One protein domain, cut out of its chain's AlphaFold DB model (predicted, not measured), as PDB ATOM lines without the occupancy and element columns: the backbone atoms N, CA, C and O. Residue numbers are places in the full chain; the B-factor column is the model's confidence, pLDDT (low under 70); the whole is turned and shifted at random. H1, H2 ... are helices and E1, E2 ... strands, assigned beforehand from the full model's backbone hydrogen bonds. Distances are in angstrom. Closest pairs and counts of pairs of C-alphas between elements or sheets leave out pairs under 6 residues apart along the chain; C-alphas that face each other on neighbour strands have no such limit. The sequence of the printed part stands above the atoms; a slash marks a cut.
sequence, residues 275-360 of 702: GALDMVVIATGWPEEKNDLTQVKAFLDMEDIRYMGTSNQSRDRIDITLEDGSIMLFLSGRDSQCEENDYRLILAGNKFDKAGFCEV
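AT A GLANCE: This is residues 275 to 360 of the 702 residues of the protein "YARHG domain-containing protein" of Hungatella effluvii (UniProt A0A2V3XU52). A strongly twisted sheet of four antiparallel strands makes the middle of this domain, with helices H1 and H2 over one face and the short helix H3 packed at its E4 end, against E4 and E3. A loop, residues 332 to 343, reaches out at the end of the long axis opposite Gly 275. The printed part has 86 residues, with three named helices and four named strands in the order H1 H2 E1 E2 E3 E4 H3. The sheet runs E1 E2 E3 E4, and the class is mixed, helices and strands. The whole is compact, with a radius of gyration of the C-alphas of 11.8 A and spans of 33 by 25 by 21 A.

HOW THE PARTS SIT: The sheet holds E1, residues 307 to 311, E2, residues 317 to 322, E3, residues 327 to 331, and E4, residues 344 to 348, a meander, each strand the antiparallel neighbour of the one before. E1 and E4 are its edge strands. In the hairpin E1 and E2, N 308 and O 321 are 2.8 A apart, within hydrogen-bond range. In the hairpin E2 and E3, N 320 and O 328 are 2.8 A apart, and in the hairpin E3 and E4, N 346 and O 329 are 2.8 A apart. H2, residues 293 to 302, is on the sheet, over E2 and E3 at a height of 10.0 A, and runs along the strands, at 6 degrees to E3 on the local plane; its closest C-alphas to E4 are those of Leu 293 and Arg 344, 6.4 A. H1, residues 276 to 284, is on the same face, over E3 and E4, at a height of 9.8 A over a local plane fitted to only just enough C-alphas, 6. H1 and H2 touch, the C-alphas of Val 280 and Val 296 being closest at 6.9 A, at a steep tilt of 65 degrees, opposite ways. H3, residues 354 to 360, is on the sheet, and its closest C-alphas to E4 are those of Phe 357 and Ile 346, 5.9 A. The arrangement is three layers, helices on both faces of a sheet, with H1 and H2 on one face and H3 on the other. H3 is apart from H1 and H2. In H1, H2 and H3 every O i to N i+4 pair is within hydrogen-bond range.

IN THESE COORDINATES: H1 begins at C-alpha 276 (141.013, 122.537, 98.860) and is 12.2 A long; H2 is 14.1 A. E1 is 13.4 A, E2 16.5 A, E3 13.6 A and E4 11.3 A. H3 is 10.1 A and ends at C-alpha 360 (144.318, 145.242, 109.551).

THE WHOLE: The C-alphas of Gly 275 and Asp 335, the two farthest apart, are 34.5 A apart. The printed part has no cut. The link E3 to E4, 12 residues, is long. The mean pLDDT of the printed part is 89.0, and no printed residue is under 70.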
ATOM      1  N   GLY A 275     144.935 120.091  97.261       88.94
ATOM      2  CA  GLY A 275     144.011 120.175  98.393       88.94
ATOM      3  C   GLY A 275     143.138 121.430  98.301       88.94
ATOM      4  O   GLY A 275     143.533 122.416  97.684       88.94
ATOM      5  N   ALA A 276     141.969 121.428  98.944       91.12
ATOM      6  CA  ALA A 276     141.013 122.537  98.860       91.12
ATOM      7  C   ALA A 276     141.625 123.889  99.274       91.12
ATOM      8  O   ALA A 276     141.391 124.907  98.627       91.12
ATOM      9  N   LEU A 277     142.458 123.891 100.320       93.19
ATOM     10  CA  LEU A 277     143.171 125.087 100.768       93.19
ATOM     11  C   LEU A 277     144.179 125.596  99.725       93.19
ATOM     12  O   LEU A 277     144.278 126.804  99.520       93.19
ATOM     13  N   ASP A 278     144.909 124.694  99.063       90.06
ATOM     14  CA  ASP A 278     145.866 125.072  98.019       90.06
ATOM     15  C   ASP A 278     145.138 125.684  96.825       90.06
ATOM     16  O   ASP A 278     145.591 126.695  96.293       90.06
ATOM     17  N   MET A 279     143.975 125.134  96.457       87.69
ATOM     18  CA  MET A 279     143.144 125.720  95.405       87.69
ATOM     19  C   MET A 279     142.738 127.154  95.744       87.69
ATOM     20  O   MET A 279     142.858 128.016  94.882       87.69
ATOM     21  N   VAL A 280     142.307 127.421  96.986       88.75
ATOM     22  CA  VAL A 280     141.971 128.784  97.432       88.75
ATOM     23  C   VAL A 280     143.181 129.700  97.277       88.75
ATOM     24  O   VAL A 280     143.092 130.704  96.583       88.75
ATOM     25  N   VAL A 281     144.320 129.339  97.875       88.94
ATOM     26  CA  VAL A 281     145.528 130.180  97.872       88.94
ATOM     27  C   VAL A 281     145.988 130.504  96.448       88.94
ATOM     28  O   VAL A 281     146.263 131.662  96.140       88.94
ATOM     29  N   ILE A 282     146.034 129.494  95.579       83.50
ATOM     30  CA  ILE A 282     146.492 129.636  94.196       83.50
ATOM     31  C   ILE A 282     145.486 130.448  93.369       83.50
ATOM     32  O   ILE A 282     145.876 131.391  92.684       83.50
ATOM     33  N   ALA A 283     144.193 130.117  93.433       78.81
ATOM     34  CA  ALA A 283     143.176 130.752  92.596       78.81
ATOM     35  C   ALA A 283     142.887 132.203  92.996       78.81
ATOM     36  O   ALA A 283     142.522 133.017  92.147       78.81
ATOM     37  N   THR A 284     143.033 132.545  94.279       78.62
ATOM     38  CA  THR A 284     142.806 133.918  94.738       78.62
ATOM     39  C   THR A 284     144.055 134.794  94.642       78.62
ATOM     40  O   THR A 284     143.915 136.017  94.686       78.62
ATOM     41  N   GLY A 285     145.243 134.201  94.450       77.12
ATOM     42  CA  GLY A 285     146.529 134.907  94.386       77.12
ATOM     43  C   GLY A 285     147.045 135.368  95.754       77.12
ATOM     44  O   GLY A 285     147.818 136.320  95.840       77.12
ATOM     45  N   TRP A 286     146.583 134.737  96.832       86.62
ATOM     46  CA  TRP A 286     146.947 135.107  98.199       86.62
ATOM     47  C   TRP A 286     148.390 134.663  98.532       86.62
ATOM     48  O   TRP A 286     148.769 133.547  98.161       86.62
ATOM     49  N   PRO A 287     149.186 135.435  99.305       85.44
ATOM     50  CA  PRO A 287     148.843 136.662 100.039       85.44
ATOM     51  C   PRO A 287     149.061 137.983  99.293       85.44
ATOM     52  O   PRO A 287     148.756 139.037  99.845       85.44
ATOM     53  N   GLU A 288     149.619 137.972  98.084       80.75
ATOM     54  CA  GLU A 288     149.891 139.211  97.347       80.75
ATOM     55  C   GLU A 288     148.605 139.954  96.977       80.75
ATOM     56  O   GLU A 288     148.546 141.184  97.049       80.75
ATOM     57  N   GLU A 289     147.557 139.200  96.658       76.75
ATOM     58  CA  GLU A 289     146.200 139.702  96.526       76.75
ATOM     59  C   GLU A 289     145.540 139.792  97.910       76.75
ATOM     60  O   GLU A 289     145.446 138.808  98.650       76.75
ATOM     61  N   LYS A 290     145.044 140.982  98.272       80.75
ATOM     62  CA  LYS A 290     144.408 141.252  99.576       80.75
ATOM     63  C   LYS A 290     142.994 140.674  99.659       80.75
ATOM     64  O   LYS A 290     142.014 141.418  99.760       80.75
ATOM     65  N   ASN A 291     142.877 139.353  99.602       85.38
ATOM     66  CA  ASN A 291     141.581 138.702  99.501       85.38
ATOM     67  C   ASN A 291     140.719 138.902 100.747       85.38
ATOM     68  O   ASN A 291     141.188 138.748 101.880       85.38
ATOM     69  N   ASP A 292     139.447 139.221 100.520       90.25
ATOM     70  CA  ASP A 292     138.435 139.266 101.571       90.25
ATOM     71  C   ASP A 292     137.592 137.984 101.647       90.25
ATOM     72  O   ASP A 292     137.673 137.088 100.800       90.25
ATOM     73  N   LEU A 293     136.782 137.876 102.701       93.19
ATOM     74  CA  LEU A 293     135.919 136.723 102.932       93.19
ATOM     75  C   LEU A 293     134.874 136.538 101.823       93.19
ATOM     76  O   LEU A 293     134.566 135.395 101.485       93.19
ATOM     77  N   THR A 294     134.350 137.618 101.237       90.00
ATOM     78  CA  THR A 294     133.369 137.528 100.139       90.00
ATOM     79  C   THR A 294     133.994 136.828  98.941       90.00
ATOM     80  O   THR A 294     133.408 135.900  98.380       90.00
ATOM     81  N   GLN A 295     135.219 137.227  98.596       86.12
ATOM     82  CA  GLN A 295     135.975 136.617  97.516       86.12
ATOM     83  C   GLN A 295     136.248 135.129  97.786       86.12
ATOM     84  O   GLN A 295     135.903 134.263  96.980       86.12
ATOM     85  N   VAL A 296     136.807 134.793  98.949       92.00
ATOM     86  CA  VAL A 296     137.120 133.387  99.256       92.00
ATOM     87  C   VAL A 296     135.858 132.519  99.261       92.00
ATOM     88  O   VAL A 296     135.867 131.428  98.695       92.00
ATOM     89  N   LYS A 297     134.744 132.998  99.828       92.19
ATOM     90  CA  LYS A 297     133.475 132.257  99.827       92.19
ATOM     91  C   LYS A 297     132.926 132.014  98.426       92.19
ATOM     92  O   LYS A 297     132.471 130.908  98.160       92.19
ATOM     93  N   ALA A 298     132.967 133.014  97.546       85.12
ATOM     94  CA  ALA A 298     132.492 132.853  96.175       85.12
ATOM     95  C   ALA A 298     133.282 131.760  95.438       85.12
ATOM     96  O   ALA A 298     132.686 130.941  94.742       85.12
ATOM     97  N   PHE A 299     134.601 131.686  95.654       86.88
ATOM     98  CA  PHE A 299     135.420 130.590  95.137       86.88
ATOM     99  C   PHE A 299     135.020 129.232  95.734       86.88
ATOM    100  O   PHE A 299     134.795 128.279  94.993       86.88
ATOM    101  N   LEU A 300     134.889 129.141  97.063       90.88
ATOM    102  CA  LEU A 300     134.482 127.899  97.733       90.88
ATOM    103  C   LEU A 300     133.120 127.401  97.229       90.88
ATOM    104  O   LEU A 300     132.959 126.212  96.975       90.88
ATOM    105  N   ASP A 301     132.155 128.304  97.050       86.12
ATOM    106  CA  ASP A 301     130.824 127.980  96.541       86.12
ATOM    107  C   ASP A 301     130.849 127.533  95.073       86.12
ATOM    108  O   ASP A 301     130.139 126.592  94.714       86.12
ATOM    109  N   MET A 302     131.672 128.172  94.236       81.62
ATOM    110  CA  MET A 302     131.859 127.805  92.829       81.62
ATOM    111  C   MET A 302     132.472 126.405  92.677       81.62
ATOM    112  O   MET A 302     132.055 125.639  91.812       81.62
ATOM    113  N   GLU A 303     133.425 126.055  93.540       82.69
ATOM    114  CA  GLU A 303     134.097 124.751  93.539       82.69
ATOM    115  C   GLU A 303     133.365 123.678  94.373       82.69
ATOM    116  O   GLU A 303     133.872 122.566  94.522       82.69
ATOM    117  N   ASP A 304     132.185 123.988  94.927       87.81
ATOM    118  CA  ASP A 304     131.425 123.127  95.855       87.81
ATOM    119  C   ASP A 304     132.275 122.620  97.046       87.81
ATOM    120  O   ASP A 304     132.117 121.504  97.548       87.81
ATOM    121  N   ILE A 305     133.203 123.456  97.521       91.19
ATOM    122  CA  ILE A 305     134.059 123.162  98.670       91.19
ATOM    123  C   ILE A 305     133.303 123.512  99.948       91.19
ATOM    124  O   ILE A 305     132.971 124.665 100.229       91.19
ATOM    125  N   ARG A 306     133.071 122.500 100.782       95.25
ATOM    126  CA  ARG A 306     132.349 122.657 102.044       95.25
ATOM    127  C   ARG A 306     133.237 123.237 103.131       95.25
ATOM    128  O   ARG A 306     134.371 122.800 103.339       95.25
ATOM    129  N   TYR A 307     132.669 124.164 103.889       97.25
ATOM    130  CA  TYR A 307     133.363 124.845 104.971       97.25
ATOM    131  C   TYR A 307     132.438 125.146 106.155       97.25
ATOM    132  O   TYR A 307     131.218 125.229 106.020       97.25
ATOM    133  N   MET A 308     133.034 125.322 107.329       97.69
ATOM    134  CA  MET A 308     132.387 125.810 108.547       97.69
ATOM    135  C   MET A 308     133.033 127.130 108.925       97.69
ATOM    136  O   MET A 308     134.234 127.148 109.182       97.69
ATOM    137  N   GLY A 309     132.263 128.212 108.964       97.19
ATOM    138  CA  GLY A 309     132.753 129.520 109.375       97.19
ATOM    139  C   GLY A 309     132.158 129.967 110.698       97.19
ATOM    140  O   GLY A 309     130.941 129.931 110.865       97.19
ATOM    141  N   THR A 310     132.999 130.429 111.622       96.19
ATOM    142  CA  THR A 310     132.569 130.938 112.930       96.19
ATOM    143  C   THR A 310     133.255 132.245 113.285       96.19
ATOM    144  O   THR A 310     134.458 132.376 113.073       96.19
ATOM    145  N   SER A 311     132.520 133.178 113.890       94.81
ATOM    146  CA  SER A 311     133.074 134.448 114.372       94.81
ATOM    147  C   SER A 311     133.290 134.437 115.887       94.81
ATOM    148  O   SER A 311     132.447 133.943 116.650       94.81
ATOM    149  N   ASN A 312     134.373 135.069 116.338       93.50
ATOM    150  CA  ASN A 312     134.622 135.317 117.759       93.50
ATOM    151  C   ASN A 312     133.590 136.313 118.354       93.50
ATOM    152  O   ASN A 312     132.754 136.870 117.644       93.50
ATOM    153  N   GLN A 313     133.599 136.532 119.671       89.69
ATOM    154  CA  GLN A 313     132.564 137.321 120.359       89.69
ATOM    155  C   GLN A 313     132.598 138.817 120.013       89.69
ATOM    156  O   GLN A 313     131.536 139.428 119.920       89.69
ATOM    157  N   SER A 314     133.780 139.402 119.787       89.88
ATOM    158  CA  SER A 314     133.920 140.786 119.291       89.88
ATOM    159  C   SER A 314     133.738 140.933 117.785       89.88
ATOM    160  O   SER A 314     133.797 142.051 117.295       89.88
ATOM    161  N   ARG A 315     133.501 139.831 117.066       89.81
ATOM    162  CA  ARG A 315     133.285 139.758 115.617       89.81
ATOM    163  C   ARG A 315     134.481 140.126 114.745       89.81
ATOM    164  O   ARG A 315     134.417 139.846 113.566       89.81
ATOM    165  N   ASP A 316     135.593 140.610 115.273       92.50
ATOM    166  CA  ASP A 316     136.785 140.981 114.495       92.50
ATOM    167  C   ASP A 316     137.559 139.796 113.888       92.50
ATOM    168  O   ASP A 316     138.444 139.999 113.064       92.50
ATOM    169  N   ARG A 317     137.258 138.552 114.292       94.69
ATOM    170  CA  ARG A 317     137.899 137.342 113.754       94.69
ATOM    171  C   ARG A 317     136.872 136.330 113.277       94.69
ATOM    172  O   ARG A 317     135.950 135.986 114.021       94.69
ATOM    173  N   ILE A 318     137.116 135.789 112.087       97.31
ATOM    174  CA  ILE A 318     136.404 134.651 111.511       97.31
ATOM    175  C   ILE A 318     137.384 133.503 111.294       97.31
ATOM    176  O   ILE A 318     138.402 133.665 110.630       97.31
ATOM    177  N   ASP A 319     137.044 132.334 111.824       97.56
ATOM    178  CA  ASP A 319     137.735 131.080 111.545       97.56
ATOM    179  C   ASP A 319     136.891 130.260 110.563       97.56
ATOM    180  O   ASP A 319     135.729 129.958 110.842       97.56
ATOM    181  N   ILE A 320     137.477 129.893 109.425       97.88
ATOM    182  CA  ILE A 320     136.914 128.957 108.454       97.88
ATOM    183  C   ILE A 320     137.658 127.627 108.576       97.88
ATOM    184  O   ILE A 320     138.883 127.585 108.550       97.88
ATOM    185  N   THR A 321     136.928 126.521 108.676       97.69
ATOM    186  CA  THR A 321     137.478 125.161 108.611       97.69
ATOM    187  C   THR A 321     136.887 124.432 107.413       97.69
ATOM    188  O   THR A 321     135.667 124.290 107.316       97.69
ATOM    189  N   LEU A 322     137.744 123.972 106.506       96.56
ATOM    190  CA  LEU A 322     137.369 123.174 105.342       96.56
ATOM    191  C   LEU A 322     137.059 121.726 105.748       96.56
ATOM    192  O   LEU A 322     137.399 121.278 106.846       96.56
ATOM    193  N   GLU A 323     136.398 120.973 104.870       91.25
ATOM    194  CA  GLU A 323     136.009 119.579 105.139       91.25
ATOM    195  C   GLU A 323     137.200 118.648 105.431       91.25
ATOM    196  O   GLU A 323     137.073 117.723 106.234       91.25
ATOM    197  N   ASP A 324     138.366 118.932 104.848       91.25
ATOM    198  CA  ASP A 324     139.617 118.202 105.090       91.25
ATOM    199  C   ASP A 324     140.314 118.581 106.415       91.25
ATOM    200  O   ASP A 324     141.328 117.984 106.779       91.25
ATOM    201  N   GLY A 325     139.757 119.540 107.163       93.50
ATOM    202  CA  GLY A 325     140.293 120.049 108.425       93.50
ATOM    203  C   GLY A 325     141.289 121.200 108.274       93.50
ATOM    204  O   GLY A 325     141.763 121.719 109.286       93.50
ATOM    205  N   SER A 326     141.596 121.621 107.046       95.56
ATOM    206  CA  SER A 326     142.393 122.819 106.787       95.56
ATOM    207  C   SER A 326     141.684 124.059 107.315       95.56
ATOM    208  O   SER A 326     140.458 124.162 107.263       95.56
ATOM    209  N   ILE A 327     142.459 125.021 107.805       96.00
ATOM    210  CA  ILE A 327     141.924 126.234 108.420       96.00
ATOM    211  C   ILE A 327     142.298 127.474 107.623       96.00
ATOM    212  O   ILE A 327     143.402 127.577 107.090       96.00
ATOM    213  N   MET A 328     141.389 128.436 107.603       97.81
ATOM    214  CA  MET A 328     141.652 129.807 107.200       97.81
ATOM    215  C   MET A 328     141.165 130.746 108.295       97.81
ATOM    216  O   MET A 328     140.179 130.455 108.968       97.81
ATOM    217  N   LEU A 329     141.846 131.869 108.476       97.56
ATOM    218  CA  LEU A 329     141.469 132.872 109.463       97.56
ATOM    219  C   LEU A 329     141.451 134.238 108.813       97.56
ATOM    220  O   LEU A 329     142.416 134.633 108.157       97.56
ATOM    221  N   PHE A 330     140.362 134.953 109.058       97.25
ATOM    222  CA  PHE A 330     140.149 136.299 108.579       97.25
ATOM    223  C   PHE A 330     140.039 137.283 109.737       97.25
ATOM    224  O   PHE A 330     139.443 136.958 110.768       97.25
ATOM    225  N   LEU A 331     140.596 138.479 109.555       94.94
ATOM    226  CA  LEU A 331     140.506 139.576 110.517       94.94
ATOM    227  C   LEU A 331     139.881 140.811 109.873       94.94
ATOM    228  O   LEU A 331     140.158 141.096 108.708       94.94
ATOM    229  N   SER A 332     139.096 141.556 110.645       91.69
ATOM    230  CA  SER A 332     138.647 142.905 110.299       91.69
ATOM    231  C   SER A 332     139.272 143.950 111.231       91.69
ATOM    232  O   SER A 332     139.695 143.640 112.349       91.69
ATOM    233  N   GLY A 333     139.389 145.189 110.744       83.31
ATOM    234  CA  GLY A 333     139.934 146.313 111.516       83.31
ATOM    235  C   GLY A 333     138.956 146.837 112.575       83.31
ATOM    236  O   GLY A 333     137.773 146.508 112.554       83.31
ATOM    237  N   ARG A 334     139.427 147.688 113.498       75.50
ATOM    238  CA  ARG A 334     138.602 148.193 114.620       75.50
ATOM    239  C   ARG A 334     137.402 149.040 114.185       75.50
ATOM    240  O   ARG A 334     136.351 148.949 114.810       75.50
ATOM    241  N   ASP A 335     137.555 149.814 113.113       71.25
ATOM    242  CA  ASP A 335     136.510 150.707 112.587       71.25
ATOM    243  C   ASP A 335     135.551 150.007 111.598       71.25
ATOM    244  O   ASP A 335     134.654 150.634 111.026       71.25
ATOM    245  N   SER A 336     135.729 148.698 111.397       77.06
ATOM    246  CA  SER A 336     134.912 147.877 110.502       77.06
ATOM    247  C   SER A 336     133.458 147.801 110.969       77.06
ATOM    248  O   SER A 336     133.163 147.667 112.160       77.06
ATOM    249  N   GLN A 337     132.530 147.788 110.008       71.62
ATOM    250  CA  GLN A 337     131.120 147.473 110.271       71.62
ATOM    251  C   GLN A 337     130.879 145.959 110.408       71.62
ATOM    252  O   GLN A 337     129.744 145.517 110.596       71.62
ATOM    253  N   CYS A 338     131.957 145.168 110.371       74.31
ATOM    254  CA  CYS A 338     131.973 143.712 110.365       74.31
ATOM    255  C   CYS A 338     131.154 143.140 109.199       74.31
ATOM    256  O   CYS A 338     130.451 142.136 109.354       74.31
ATOM    257  N   GLU A 339     131.231 143.797 108.040       81.06
ATOM    258  CA  GLU A 339     130.707 143.280 106.778       81.06
ATOM    259  C   GLU A 339     131.692 142.272 106.173       81.06
ATOM    260  O   GLU A 339     132.880 142.287 106.480       81.06
ATOM    261  N   GLU A 340     131.222 141.347 105.332       81.44
ATOM    262  CA  GLU A 340     132.070 140.247 104.839       81.44
ATOM    263  C   GLU A 340     133.299 140.738 104.045       81.44
ATOM    264  O   GLU A 340     134.374 140.150 104.141       81.44
ATOM    265  N   ASN A 341     133.178 141.842 103.312       82.38
ATOM    266  CA  ASN A 341     134.269 142.494 102.578       82.38
ATOM    267  C   ASN A 341     135.296 143.217 103.477       82.38
ATOM    268  O   ASN A 341     136.387 143.541 103.007       82.38
ATOM    269  N   ASP A 342     134.995 143.426 104.762       87.31
ATOM    270  CA  ASP A 342     135.939 144.005 105.723       87.31
ATOM    271  C   ASP A 342     136.947 142.974 106.263       87.31
ATOM    272  O   ASP A 342     137.974 143.340 106.842       87.31
ATOM    273  N   TYR A 343     136.660 141.679 106.109       93.06
ATOM    274  CA  TYR A 343     137.480 140.594 106.641       93.06
ATOM    275  C   TYR A 343     138.552 140.168 105.647       93.06
ATOM    276  O   TYR A 343     138.237 139.545 104.638       93.06
ATOM    277  N   ARG A 344     139.824 140.410 105.962       93.94
ATOM    278  CA  ARG A 344     140.974 139.994 105.143       93.94
ATOM    279  C   ARG A 344     141.474 138.614 105.537       93.94
ATOM    280  O   ARG A 344     141.564 138.330 106.728       93.94
ATOM    281  N   LEU A 345     141.839 137.778 104.563       96.06
ATOM    282  CA  LEU A 345     142.483 136.483 104.806       96.06
ATOM    283  C   LEU A 345     143.897 136.695 105.364       96.06
ATOM    284  O   LEU A 345     144.765 137.230 104.682       96.06
ATOM    285  N   ILE A 346     144.136 136.256 106.600       95.69
ATOM    286  CA  ILE A 346     145.410 136.446 107.315       95.69
ATOM    287  C   ILE A 346     146.201 135.143 107.451       95.69
ATOM    288  O   ILE A 346     147.434 135.147 107.451       95.69
ATOM    289  N   LEU A 347     145.510 134.014 107.591       96.31
ATOM    290  CA  LEU A 347     146.131 132.700 107.739       96.31
ATOM    291  C   LEU A 347     145.444 131.710 106.805       96.31
ATOM    292  O   LEU A 347     144.220 131.621 106.821       96.31
ATOM    293  N   ALA A 348     146.233 130.924 106.080       95.44
ATOM    294  CA  ALA A 348     145.775 129.790 105.286       95.44
ATOM    295  C   ALA A 348     146.657 128.577 105.621       95.44
ATOM    296  O   ALA A 348     147.820 128.487 105.220       95.44
ATOM    297  N   GLY A 349     146.125 127.656 106.425       93.19
ATOM    298  CA  GLY A 349     146.870 126.521 106.966       93.19
ATOM    299  C   GLY A 349     148.028 126.989 107.847       93.19
ATOM    300  O   GLY A 349     147.821 127.473 108.958       93.19
ATOM    301  N   ASN A 350     149.257 126.827 107.358       88.56
ATOM    302  CA  ASN A 350     150.483 127.287 108.019       88.56
ATOM    303  C   ASN A 350     151.096 128.546 107.381       88.56
ATOM    304  O   ASN A 350     152.094 129.054 107.898       88.56
ATOM    305  N   LYS A 351     150.542 129.033 106.266       90.38
ATOM    306  CA  LYS A 351     150.982 130.264 105.610       90.38
ATOM    307  C   LYS A 351     150.328 131.455 106.313       90.38
ATOM    308  O   LYS A 351     149.138 131.406 106.621       90.38
ATOM    309  N   PHE A 352     151.095 132.518 106.550       92.50
ATOM    310  CA  PHE A 352     150.668 133.704 107.298       92.50
ATOM    311  C   PHE A 352     150.997 134.981 106.528       92.50
ATOM    312  O   PHE A 352     152.167 135.231 106.225       92.50
ATOM    313  N   ASP A 353     149.980 135.796 106.258       92.12
ATOM    314  CA  ASP A 353     150.153 137.120 105.674       92.12
ATOM    315  C   ASP A 353     150.495 138.133 106.767       92.12
ATOM    316  O   ASP A 353     149.643 138.767 107.393       92.12
ATOM    317  N   LYS A 354     151.798 138.282 106.999       87.56
ATOM    318  CA  LYS A 354     152.322 139.239 107.971       87.56
ATOM    319  C   LYS A 354     152.014 140.690 107.583       87.56
ATOM    320  O   LYS A 354     151.821 141.510 108.477       87.56
ATOM    321  N   ALA A 355     152.011 141.017 106.291       85.06
ATOM    322  CA  ALA A 355     151.812 142.387 105.830       85.06
ATOM    323  C   ALA A 355     150.349 142.805 106.009       85.06
ATOM    324  O   ALA A 355     150.092 143.822 106.658       85.06
ATOM    325  N   GLY A 356     149.405 141.983 105.543       88.12
ATOM    326  CA  GLY A 356     147.976 142.209 105.750       88.12
ATOM    327  C   GLY A 356     147.587 142.184 107.226       88.12
ATOM    328  O   GLY A 356     146.808 143.026 107.664       88.12
ATOM    329  N   PHE A 357     148.194 141.312 108.041       89.38
ATOM    330  CA  PHE A 357     147.981 141.317 109.494       89.38
ATOM    331  C   PHE A 357     148.322 142.675 110.132       89.38
ATOM    332  O   PHE A 357     147.554 143.189 110.947       89.38
ATOM    333  N   CYS A 358     149.461 143.265 109.760       81.62
ATOM    334  CA  CYS A 358     149.879 144.573 110.264       81.62
ATOM    335  C   CYS A 358     148.985 145.715 109.772       81.62
ATOM    336  O   CYS A 358     148.762 146.671 110.514       81.62
ATOM    337  N   GLU A 359     148.488 145.623 108.540       83.06
ATOM    338  CA  GLU A 359     147.564 146.601 107.972       83.06
ATOM    339  C   GLU A 359     146.211 146.584 108.691       83.06
ATOM    340  O   GLU A 359     145.735 147.636 109.112       83.06
ATOM    341  N   VAL A 360     145.632 145.398 108.905       85.81
ATOM    342  CA  VAL A 360     144.318 145.242 109.551       85.81
ATOM    343  C   VAL A 360     144.314 145.759 110.992       85.81
ATOM    344  O   VAL A 360     143.317 146.319 111.443       85.81
TER     345      VAL A 360